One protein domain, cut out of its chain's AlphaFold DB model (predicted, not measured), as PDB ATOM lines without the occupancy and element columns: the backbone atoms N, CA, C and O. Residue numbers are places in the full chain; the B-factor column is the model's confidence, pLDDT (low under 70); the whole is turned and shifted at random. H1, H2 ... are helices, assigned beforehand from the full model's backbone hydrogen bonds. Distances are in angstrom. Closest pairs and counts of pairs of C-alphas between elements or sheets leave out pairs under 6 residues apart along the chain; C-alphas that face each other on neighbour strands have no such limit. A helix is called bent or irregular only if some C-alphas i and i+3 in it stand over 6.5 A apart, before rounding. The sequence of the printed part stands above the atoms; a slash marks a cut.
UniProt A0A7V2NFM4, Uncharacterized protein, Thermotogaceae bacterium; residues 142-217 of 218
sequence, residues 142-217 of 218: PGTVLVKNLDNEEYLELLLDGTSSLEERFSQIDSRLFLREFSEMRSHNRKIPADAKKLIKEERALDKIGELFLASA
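This is residues 142 to 217 of the 218 residues of an uncharacterized protein of Thermotogaceae bacterium (UniProt A0A7V2NFM4). Six helices are strung out in an open horseshoe with an empty middle: H1, H2 and H3 make one arm, H4 with residues 188 to 193 makes the base, and H5 and H6 make the other arm. Contacts between helices are few, and H1, H4 and most of H6 stand free in part or whole. The printed part has 76 residues, with six named helices in the order H1 to H6 and no named strand; its class is all helix. It is only just loose, close to extended, with a radius of gyration of the C-alphas of 16.7 A, and spans 46 by 30 by 23 A.

H1, residues 142 to 151, and H2, residues 153 to 160, only just touch, with 3 pairs of C-alphas within 8 A, and only at the corner; the closest C-alphas, of Leu 150 and Leu 156, are 5.4 A apart. They run opposite ways at a steep tilt of 65 degrees. H3, residues 166 to 171, is close to H2 but not clearly touching, the closest C-alphas being those of Leu 160 and Arg 169 at 6.1 A; they run the same way at a shallow tilt of 12 degrees. H4, residues 175 to 187, touches no helix. H5, residues 194 to 199, and H6, residues 205 to 216, are close but not clearly touching, with the closest C-alphas, of Leu 199 and Ala 205, 5.8 A apart; at 71 degrees they are only just about perpendicular. H1 and H6 are apart. In H2 to H6 every O i to N i+4 pair is within hydrogen-bond range; in H1 0 of 6 are, against 6 of 7 O i to N i+3 pairs.

H1 begins at C-alpha 142, (151.848, 167.410, 132.878), and is 18.0 A long; it is only just irregular, with C-alphas 142 and 145 6.7 A apart. H2 measures 10.3 A, H3 8.5 A, H4 18.3 A and H5 8.7 A. H6, 16.8 A, ends at C-alpha 216, (138.608, 175.332, 145.752).

The C-alphas farthest apart, of Ser 164 and Glu 203, are 45.7 A apart. The printed part has no cut; the H4 to H5 link is short, the others tight. Mean pLDDT of the printed part is 80.3, with residues 185 to 196 and 215 to 217 under 70.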
ATOM      1  N   PRO A 142     152.614 166.167 132.938       70.19
ATOM      2  CA  PRO A 142     151.848 167.410 132.878       70.19
ATOM      3  C   PRO A 142     152.613 168.622 133.424       70.19
ATOM      4  O   PRO A 142     152.529 169.699 132.848       70.19
ATOM      5  N   GLY A 143     153.430 168.440 134.467       71.94
ATOM      6  CA  GLY A 143     154.247 169.507 135.053       71.94
ATOM      7  C   GLY A 143     155.477 169.920 134.232       71.94
ATOM      8  O   GLY A 143     156.038 170.978 134.485       71.94
ATOM      9  N   THR A 144     155.906 169.153 133.222       77.75
ATOM     10  CA  THR A 144     157.125 169.476 132.451       77.75
ATOM     11  C   THR A 144     157.007 170.800 131.694       77.75
ATOM     12  O   THR A 144     158.014 171.458 131.452       77.75
ATOM     13  N   VAL A 145     155.792 171.222 131.334       79.06
ATOM     14  CA  VAL A 145     155.579 172.522 130.680       79.06
ATOM     15  C   VAL A 145     155.853 173.701 131.617       79.06
ATOM     16  O   VAL A 145     156.300 174.737 131.137       79.06
ATOM     17  N   LEU A 146     155.672 173.526 132.932       81.50
ATOM     18  CA  LEU A 146     155.906 174.572 133.935       81.50
ATOM     19  C   LEU A 146     157.385 174.913 134.077       81.50
ATOM     20  O   LEU A 146     157.718 176.037 134.421       81.50
ATOM     21  N   VAL A 147     158.281 173.988 133.725       85.00
ATOM     22  CA  VAL A 147     159.729 174.243 133.710       85.00
ATOM     23  C   VAL A 147     160.074 175.401 132.769       85.00
ATOM     24  O   VAL A 147     161.037 176.117 133.009       85.00
ATOM     25  N   LYS A 148     159.276 175.644 131.719       85.38
ATOM     26  CA  LYS A 148     159.494 176.793 130.832       85.38
ATOM     27  C   LYS A 148     159.264 178.133 131.537       85.38
ATOM     28  O   LYS A 148     159.848 179.125 131.117       85.38
ATOM     29  N   ASN A 149     158.460 178.161 132.600       87.25
ATOM     30  CA  ASN A 149     158.228 179.374 133.376       87.25
ATOM     31  C   ASN A 149     159.484 179.823 134.132       87.25
ATOM     32  O   ASN A 149     159.528 180.969 134.546       87.25
ATOM     33  N   LEU A 150     160.518 178.980 134.255       89.50
ATOM     34  CA  LEU A 150     161.811 179.392 134.811       89.50
ATOM     35  C   LEU A 150     162.504 180.486 133.979       89.50
ATOM     36  O   LEU A 150     163.372 181.169 134.504       89.50
ATOM     37  N   ASP A 151     162.116 180.675 132.712       87.62
ATOM     38  CA  ASP A 151     162.593 181.797 131.890       87.62
ATOM     39  C   ASP A 151     161.905 183.131 132.248       87.62
ATOM     40  O   ASP A 151     162.300 184.178 131.740       87.62
ATOM     41  N   ASN A 152     160.839 183.105 133.056       88.75
ATOM     42  CA  ASN A 152     160.185 184.301 133.571       88.75
ATOM     43  C   ASN A 152     160.833 184.674 134.913       88.75
ATOM     44  O   ASN A 152     160.773 183.903 135.870       88.75
ATOM     45  N   GLU A 153     161.436 185.860 134.964       90.19
ATOM     46  CA  GLU A 153     162.175 186.357 136.130       90.19
ATOM     47  C   GLU A 153     161.287 186.495 137.373       90.19
ATOM     48  O   GLU A 153     161.685 186.046 138.441       90.19
ATOM     49  N   GLU A 154     160.058 187.003 137.231       88.50
ATOM     50  CA  GLU A 154     159.103 187.122 138.344       88.50
ATOM     51  C   GLU A 154     158.703 185.739 138.879       88.50
ATOM     52  O   GLU A 154     158.620 185.520 140.085       88.50
ATOM     53  N   TYR A 155     158.478 184.770 137.984       89.56
ATOM     54  CA  TYR A 155     158.184 183.394 138.390       89.56
ATOM     55  C   TYR A 155     159.368 182.761 139.125       89.56
ATOM     56  O   TYR A 155     159.172 182.059 140.117       89.56
ATOM     57  N   LEU A 156     160.589 182.996 138.639       90.94
ATOM     58  CA  LEU A 156     161.803 182.503 139.274       90.94
ATOM     59  C   LEU A 156     162.001 183.143 140.652       90.94
ATOM     60  O   LEU A 156     162.278 182.421 141.601       90.94
ATOM     61  N   GLU A 157     161.795 184.452 140.786       92.62
ATOM     62  CA  GLU A 157     161.875 185.170 142.063       92.62
ATOM     63  C   GLU A 157     160.880 184.608 143.089       92.62
ATOM     64  O   GLU A 157     161.267 184.258 144.206       92.62
ATOM     65  N   LEU A 158     159.619 184.418 142.681       90.50
ATOM     66  CA  LEU A 158     158.592 183.788 143.515       90.50
ATOM     67  C   LEU A 158     158.961 182.354 143.917       90.50
ATOM     68  O   LEU A 158     158.684 181.932 145.038       90.50
ATOM     69  N   LEU A 159     159.571 181.587 143.008       89.62
ATOM     70  CA  LEU A 159     159.992 180.213 143.280       89.62
ATOM     71  C   LEU A 159     161.182 180.156 144.251       89.62
ATOM     72  O   LEU A 159     161.242 179.251 145.091       89.62
ATOM     73  N   LEU A 160     162.118 181.100 144.118       92.69
ATOM     74  CA  LEU A 160     163.315 181.210 144.948       92.69
ATOM     75  C   LEU A 160     162.993 181.659 146.372       92.69
ATOM     76  O   LEU A 160     163.689 181.216 147.284       92.69
ATOM     77  N   ASP A 161     161.949 182.467 146.578       89.75
ATOM     78  CA  ASP A 161     161.421 182.803 147.913       89.75
ATOM     79  C   ASP A 161     162.532 183.268 148.881       89.75
ATOM     80  O   ASP A 161     162.692 182.774 149.996       89.75
ATOM     81  N   GLY A 162     163.386 184.171 148.389       89.31
ATOM     82  CA  GLY A 162     164.514 184.739 149.135       89.31
ATOM     83  C   GLY A 162     165.826 183.946 149.085       89.31
ATOM     84  O   GLY A 162     166.833 184.439 149.591       89.31
ATOM     85  N   THR A 163     165.859 182.760 148.470       93.06
ATOM     86  CA  THR A 163     167.114 182.032 148.194       93.06
ATOM     87  C   THR A 163     167.871 182.614 147.000       93.06
ATOM     88  O   THR A 163     167.295 183.251 146.118       93.06
ATOM     89  N   SER A 164     169.184 182.390 146.961       90.88
ATOM     90  CA  SER A 164     170.061 182.931 145.919       90.88
ATOM     91  C   SER A 164     170.059 182.110 144.624       90.88
ATOM     92  O   SER A 164     170.409 182.633 143.565       90.88
ATOM     93  N   SER A 165     169.675 180.829 144.686       93.06
ATOM     94  CA  SER A 165     169.676 179.939 143.523       93.06
ATOM     95  C   SER A 165     168.689 178.774 143.646       93.06
ATOM     96  O   SER A 165     168.231 178.418 144.735       93.06
ATOM     97  N   LEU A 166     168.376 178.138 142.510       92.19
ATOM     98  CA  LEU A 166     167.504 176.960 142.482       92.19
ATOM     99  C   LEU A 166     168.115 175.783 143.248       92.19
ATOM    100  O   LEU A 166     167.386 175.016 143.867       92.19
ATOM    101  N   GLU A 167     169.439 175.638 143.225       93.06
ATOM    102  CA  GLU A 167     170.164 174.618 143.981       93.06
ATOM    103  C   GLU A 167     169.968 174.806 145.486       93.06
ATOM    104  O   GLU A 167     169.662 173.842 146.190       93.06
ATOM    105  N   GLU A 168     170.090 176.047 145.967       93.81
ATOM    106  CA  GLU A 168     169.829 176.380 147.365       93.81
ATOM    107  C   GLU A 168     168.369 176.080 147.720       93.81
ATOM    108  O   GLU A 168     168.114 175.360 148.687       93.81
ATOM    109  N   ARG A 169     167.411 176.519 146.893       91.50
ATOM    110  CA  ARG A 169     165.987 176.230 147.111       91.50
ATOM    111  C   ARG A 169     165.693 174.730 147.147       91.50
ATOM    112  O   ARG A 169     164.971 174.266 148.024       91.50
ATOM    113  N   PHE A 170     166.270 173.953 146.232       89.25
ATOM    114  CA  PHE A 170     166.086 172.501 146.196       89.25
ATOM    115  C   PHE A 170     166.744 171.789 147.377       89.25
ATOM    116  O   PHE A 170     166.220 170.767 147.814       89.25
ATOM    117  N   SER A 171     167.831 172.327 147.935       91.19
ATOM    118  CA  SER A 171     168.468 171.757 149.131       91.19
ATOM    119  C   SER A 171     167.581 171.819 150.379       91.19
ATOM    120  O   SER A 171     167.718 170.987 151.273       91.19
ATOM    121  N   GLN A 172     166.643 172.769 150.423       90.50
ATOM    122  CA  GLN A 172     165.707 172.951 151.533       90.50
ATOM    123  C   GLN A 172     164.515 171.982 151.473       90.50
ATOM    124  O   GLN A 172     163.775 171.851 152.448       90.50
ATOM    125  N   ILE A 173     164.310 171.297 150.342       88.62
ATOM    126  CA  ILE A 173     163.210 170.343 150.175       88.62
ATOM    127  C   ILE A 173     163.554 169.039 150.900       88.62
ATOM    128  O   ILE A 173     164.573 168.406 150.623       88.62
ATOM    129  N   ASP A 174     162.664 168.579 151.783       90.62
ATOM    130  CA  ASP A 174     162.823 167.272 152.424       90.62
ATOM    131  C   ASP A 174     162.775 166.146 151.378       90.62
ATOM    132  O   ASP A 174     161.750 165.873 150.746       90.62
ATOM    133  N   SER A 175     163.903 165.447 151.240       88.69
ATOM    134  CA  SER A 175     164.070 164.286 150.362       88.69
ATOM    135  C   SER A 175     162.999 163.202 150.551       88.69
ATOM    136  O   SER A 175     162.582 162.578 149.574       88.69
ATOM    137  N   ARG A 176     162.516 162.973 151.781       89.25
ATOM    138  CA  ARG A 176     161.497 161.953 152.074       89.25
ATOM    139  C   ARG A 176     160.128 162.389 151.578       89.25
ATOM    140  O   ARG A 176     159.432 161.589 150.952       89.25
ATOM    141  N   LEU A 177     159.775 163.652 151.819       88.75
ATOM    142  CA  LEU A 177     158.554 164.257 151.297       88.75
ATOM    143  C   LEU A 177     158.566 164.235 149.766       88.75
ATOM    144  O   LEU A 177     157.619 163.746 149.159       88.75
ATOM    145  N   PHE A 178     159.673 164.652 149.146       85.31
ATOM    146  CA  PHE A 178     159.825 164.615 147.693       85.31
ATOM    147  C   PHE A 178     159.631 163.207 147.124       85.31
ATOM    148  O   PHE A 178     158.869 163.028 146.178       85.31
ATOM    149  N   LEU A 179     160.299 162.192 147.683       86.62
ATOM    150  CA  LEU A 179     160.181 160.817 147.188       86.62
ATOM    151  C   LEU A 179     158.752 160.281 147.311       86.62
ATOM    152  O   LEU A 179     158.284 159.593 146.399       86.62
ATOM    153  N   ARG A 180     158.057 160.619 148.403       87.62
ATOM    154  CA  ARG A 180     156.649 160.273 148.602       87.62
ATOM    155  C   ARG A 180     155.771 160.934 147.540       87.62
ATOM    156  O   ARG A 180     155.157 160.210 146.758       87.62
ATOM    157  N   GLU A 181     155.787 162.261 147.441       83.25
ATOM    158  CA  GLU A 181     155.006 163.028 146.457       83.25
ATOM    159  C   GLU A 181     155.312 162.574 145.023       83.25
ATOM    160  O   GLU A 181     154.419 162.323 144.219       83.25
ATOM    161  N   PHE A 182     156.585 162.352 144.695       79.56
ATOM    162  CA  PHE A 182     156.997 161.887 143.372       79.56
ATOM    163  C   PHE A 182     156.500 160.467 143.057       79.56
ATOM    164  O   PHE A 182     156.189 160.154 141.901       79.56
ATOM    165  N   SER A 183     156.420 159.588 144.059       81.56
ATOM    166  CA  SER A 183     155.824 158.254 143.907       81.56
ATOM    167  C   SER A 183     154.304 158.327 143.714       81.56
ATOM    168  O   SER A 183     153.761 157.636 142.846       81.56
ATOM    169  N   GLU A 184     153.634 159.227 144.439       79.69
ATOM    170  CA  GLU A 184     152.205 159.508 144.306       79.69
ATOM    171  C   GLU A 184     151.898 160.106 142.922       79.69
ATOM    172  O   GLU A 184     151.004 159.626 142.229       79.69
ATOM    173  N   MET A 185     152.700 161.048 142.420       69.44
ATOM    174  CA  MET A 185     152.545 161.600 141.069       69.44
ATOM    175  C   MET A 185     152.752 160.552 139.970       69.44
ATOM    176  O   MET A 185     152.044 160.565 138.961       69.44
ATOM    177  N   ARG A 186     153.706 159.624 140.134       67.94
ATOM    178  CA  ARG A 186     153.927 158.542 139.158       67.94
ATOM    179  C   ARG A 186     152.770 157.549 139.121       67.94
ATOM    180  O   ARG A 186     152.409 157.104 138.030       67.94
ATOM    181  N   SER A 187     152.166 157.234 140.266       67.81
ATOM    182  CA  SER A 187     150.966 156.386 140.325       67.81
ATOM    183  C   SER A 187     149.709 157.116 139.823       67.81
ATOM    184  O   SER A 187     148.837 156.498 139.211       67.81
ATOM    185  N   HIS A 188     149.661 158.444 139.977       60.69
ATOM    186  CA  HIS A 188     148.600 159.332 139.494       60.69
ATOM    187  C   HIS A 188     148.903 159.994 138.146       60.69
ATOM    188  O   HIS A 188     148.253 160.985 137.810       60.69
ATOM    189  N   ASN A 189     149.802 159.437 137.322       57.12
ATOM    190  CA  ASN A 189     150.012 159.866 135.932       57.12
ATOM    191  C   ASN A 189     148.814 159.438 135.056       57.12
ATOM    192  O   ASN A 189     148.911 158.697 134.075       57.12
ATOM    193  N   ARG A 190     147.622 159.836 135.503       54.53
ATOM    194  CA  ARG A 190     146.341 159.554 134.904       54.53
ATOM    195  C   ARG A 190     146.269 160.433 133.671       54.53
ATOM    196  O   ARG A 190     146.370 161.657 133.733       54.53
ATOM    197  N   LYS A 191     146.037 159.777 132.534       60.19
ATOM    198  CA  LYS A 191     145.391 160.397 131.371       60.19
ATOM    199  C   LYS A 191     144.308 161.341 131.899       60.19
ATOM    200  O   LYS A 191     143.571 160.911 132.783       60.19
ATOM    201  N   ILE A 192     144.218 162.559 131.344       61.16
ATOM    202  CA  ILE A 192     143.188 163.561 131.690       61.16
ATOM    203  C   ILE A 192     141.889 162.824 132.062       61.16
ATOM    204  O   ILE A 192     141.417 162.051 131.207       61.16
ATOM    205  N   PRO A 193     141.381 162.975 133.305       68.00
ATOM    206  CA  PRO A 193     140.224 162.232 133.789       68.00
ATOM    207  C   PRO A 193     139.083 162.275 132.774       68.00
ATOM    208  O   PRO A 193     138.909 163.278 132.078       68.00
ATOM    209  N   ALA A 194     138.324 161.186 132.649       68.00
ATOM    210  CA  ALA A 194     137.245 161.112 131.664       68.00
ATOM    211  C   ALA A 194     136.257 162.279 131.821       68.00
ATOM    212  O   ALA A 194     135.817 162.839 130.820       68.00
ATOM    213  N   ASP A 195     136.007 162.700 133.058       69.81
ATOM    214  CA  ASP A 195     135.109 163.807 133.375       69.81
ATOM    215  C   ASP A 195     135.719 165.163 133.021       69.81
ATOM    216  O   ASP A 195     135.045 165.984 132.412       69.81
ATOM    217  N   ALA A 196     137.025 165.357 133.226       68.62
ATOM    218  CA  ALA A 196     137.726 166.541 132.725       68.62
ATOM    219  C   ALA A 196     137.706 166.609 131.183       68.62
ATOM    220  O   ALA A 196     137.536 167.678 130.606       68.62
ATOM    221  N   LYS A 197     137.806 165.468 130.482       72.31
ATOM    222  CA  LYS A 197     137.653 165.424 129.013       72.31
ATOM    223  C   LYS A 197     136.229 165.721 128.545       72.31
ATOM    224  O   LYS A 197     136.079 166.220 127.432       72.31
ATOM    225  N   LYS A 198     135.212 165.353 129.331       80.12
ATOM    226  CA  LYS A 198     133.810 165.706 129.058       80.12
ATOM    227  C   LYS A 198     133.606 167.202 129.269       80.12
ATOM    228  O   LYS A 198     133.177 167.860 128.333       80.12
ATOM    229  N   LEU A 199     134.066 167.732 130.402       78.75
ATOM    230  CA  LEU A 199     133.994 169.149 130.757       78.75
ATOM    231  C   LEU A 199     134.612 170.050 129.678       78.75
ATOM    232  O   LEU A 199     133.990 171.013 129.256       78.75
ATOM    233  N   ILE A 200     135.796 169.701 129.157       79.06
ATOM    234  CA  ILE A 200     136.476 170.471 128.092       79.06
ATOM    235  C   ILE A 200     135.666 170.511 126.779       79.06
ATOM    236  O   ILE A 200     135.874 171.399 125.954       79.06
ATOM    237  N   LYS A 201     134.761 169.552 126.553       80.75
ATOM    238  CA  LYS A 201     133.905 169.490 125.358       80.75
ATOM    239  C   LYS A 201     132.553 170.182 125.540       80.75
ATOM    240  O   LYS A 201     131.812 170.276 124.567       80.75
ATOM    241  N   GLU A 202     132.215 170.606 126.752       83.50
ATOM    242  CA  GLU A 202     130.953 171.284 127.033       83.50
ATOM    243  C   GLU A 202     130.998 172.752 126.593       83.50
ATOM    244  O   GLU A 202     132.052 173.395 126.577       83.50
ATOM    245  N   GLU A 203     129.836 173.316 126.261       79.25
ATOM    246  CA  GLU A 203     129.721 174.763 126.096       79.25
ATOM    247  C   GLU A 203     130.074 175.478 127.405       79.25
ATOM    248  O   GLU A 203     129.736 175.013 128.498       79.25
ATOM    249  N   ARG A 204     130.768 176.618 127.278       82.94
ATOM    250  CA  ARG A 204     131.255 177.423 128.412       82.94
ATOM    251  C   ARG A 204     132.135 176.639 129.397       82.94
ATOM    252  O   ARG A 204     132.163 176.933 130.587       82.94
ATOM    253  N   ALA A 205     132.898 175.663 128.897       78.56
ATOM    254  CA  ALA A 205     133.839 174.879 129.697       78.56
ATOM    255  C   ALA A 205     134.776 175.746 130.558       78.56
ATOM    256  O   ALA A 205     135.053 175.399 131.699       78.56
ATOM    257  N   LEU A 206     135.246 176.879 130.026       75.06
ATOM    258  CA  LEU A 206     136.156 177.780 130.737       75.06
ATOM    259  C   LEU A 206     135.501 178.447 131.951       75.06
ATOM    260  O   LEU A 206     136.144 178.524 132.993       75.06
ATOM    261  N   ASP A 207     134.236 178.856 131.841       79.50
ATOM    262  CA  ASP A 207     133.497 179.487 132.940       79.50
ATOM    263  C   ASP A 207     133.302 178.483 134.085       79.50
ATOM    264  O   ASP A 207     133.641 178.763 135.231       79.50
ATOM    265  N   LYS A 208     132.885 177.252 133.751       77.81
ATOM    266  CA  LYS A 208     132.734 176.148 134.716       77.81
ATOM    267  C   LYS A 208     134.053 175.762 135.385       77.81
ATOM    268  O   LYS A 208     134.086 175.465 136.574       77.81
ATOM    269  N   ILE A 209     135.147 175.739 134.622       78.56
ATOM    270  CA  ILE A 209     136.486 175.499 135.174       78.56
ATOM    271  C   ILE A 209     136.861 176.636 136.134       78.56
ATOM    272  O   ILE A 209     137.359 176.360 137.221       78.56
ATOM    273  N   GLY A 210     136.595 177.890 135.760       74.88
ATOM    274  CA  GLY A 210     136.834 179.058 136.606       74.88
ATOM    275  C   GLY A 210     136.086 178.986 137.936       74.88
ATOM    276  O   GLY A 210     136.697 179.165 138.988       74.88
ATOM    277  N   GLU A 211     134.798 178.640 137.905       79.69
ATOM    278  CA  GLU A 211     133.980 178.436 139.109       79.69
ATOM    279  C   GLU A 211     134.540 177.330 140.014       79.69
ATOM    280  O   GLU A 211     134.631 177.518 141.226       79.69
ATOM    281  N   LEU A 212     134.980 176.202 139.440       77.75
ATOM    282  CA  LEU A 212     135.587 175.104 140.200       77.75
ATOM    283  C   LEU A 212     136.884 175.524 140.905       77.75
ATOM    284  O   LEU A 212     137.095 175.153 142.059       77.75
ATOM    285  N   PHE A 213     137.742 176.302 140.239       71.25
ATOM    286  CA  PHE A 213     138.976 176.799 140.852       71.25
ATOM    287  C   PHE A 213     138.697 177.814 141.964       71.25
ATOM    288  O   PHE A 213     139.309 177.725 143.028       71.25
ATOM    289  N   LEU A 214     137.746 178.729 141.757       72.12
ATOM    290  CA  LEU A 214     137.336 179.701 142.774       72.12
ATOM    291  C   LEU A 214     136.706 179.023 143.998       72.12
ATOM    292  O   LEU A 214     136.998 179.414 145.122       72.12
ATOM    293  N   ALA A 215     135.910 177.972 143.793       67.12
ATOM    294  CA  ALA A 215     135.322 177.186 144.876       67.12
ATOM    295  C   ALA A 215     136.363 176.391 145.686       67.12
ATOM    296  O   ALA A 215     136.125 176.100 146.852       67.12
ATOM    297  N   SER A 216     137.505 176.041 145.083       59.69
ATOM    298  CA  SER A 216     138.608 175.332 145.752       59.69
ATOM    299  C   SER A 216     139.623 176.240 146.458       59.69
ATOM    300  O   SER A 216     140.505 175.739 147.149       59.69
ATOM    301  N   ALA A 217     139.530 177.558 146.249       46.81
ATOM    302  CA  ALA A 217     140.406 178.563 146.854       46.81
ATOM    303  C   ALA A 217     139.844 179.154 148.168       46.81
ATOM    304  O   ALA A 217     140.425 180.099 148.703       46.81
TER     305      ALA A 217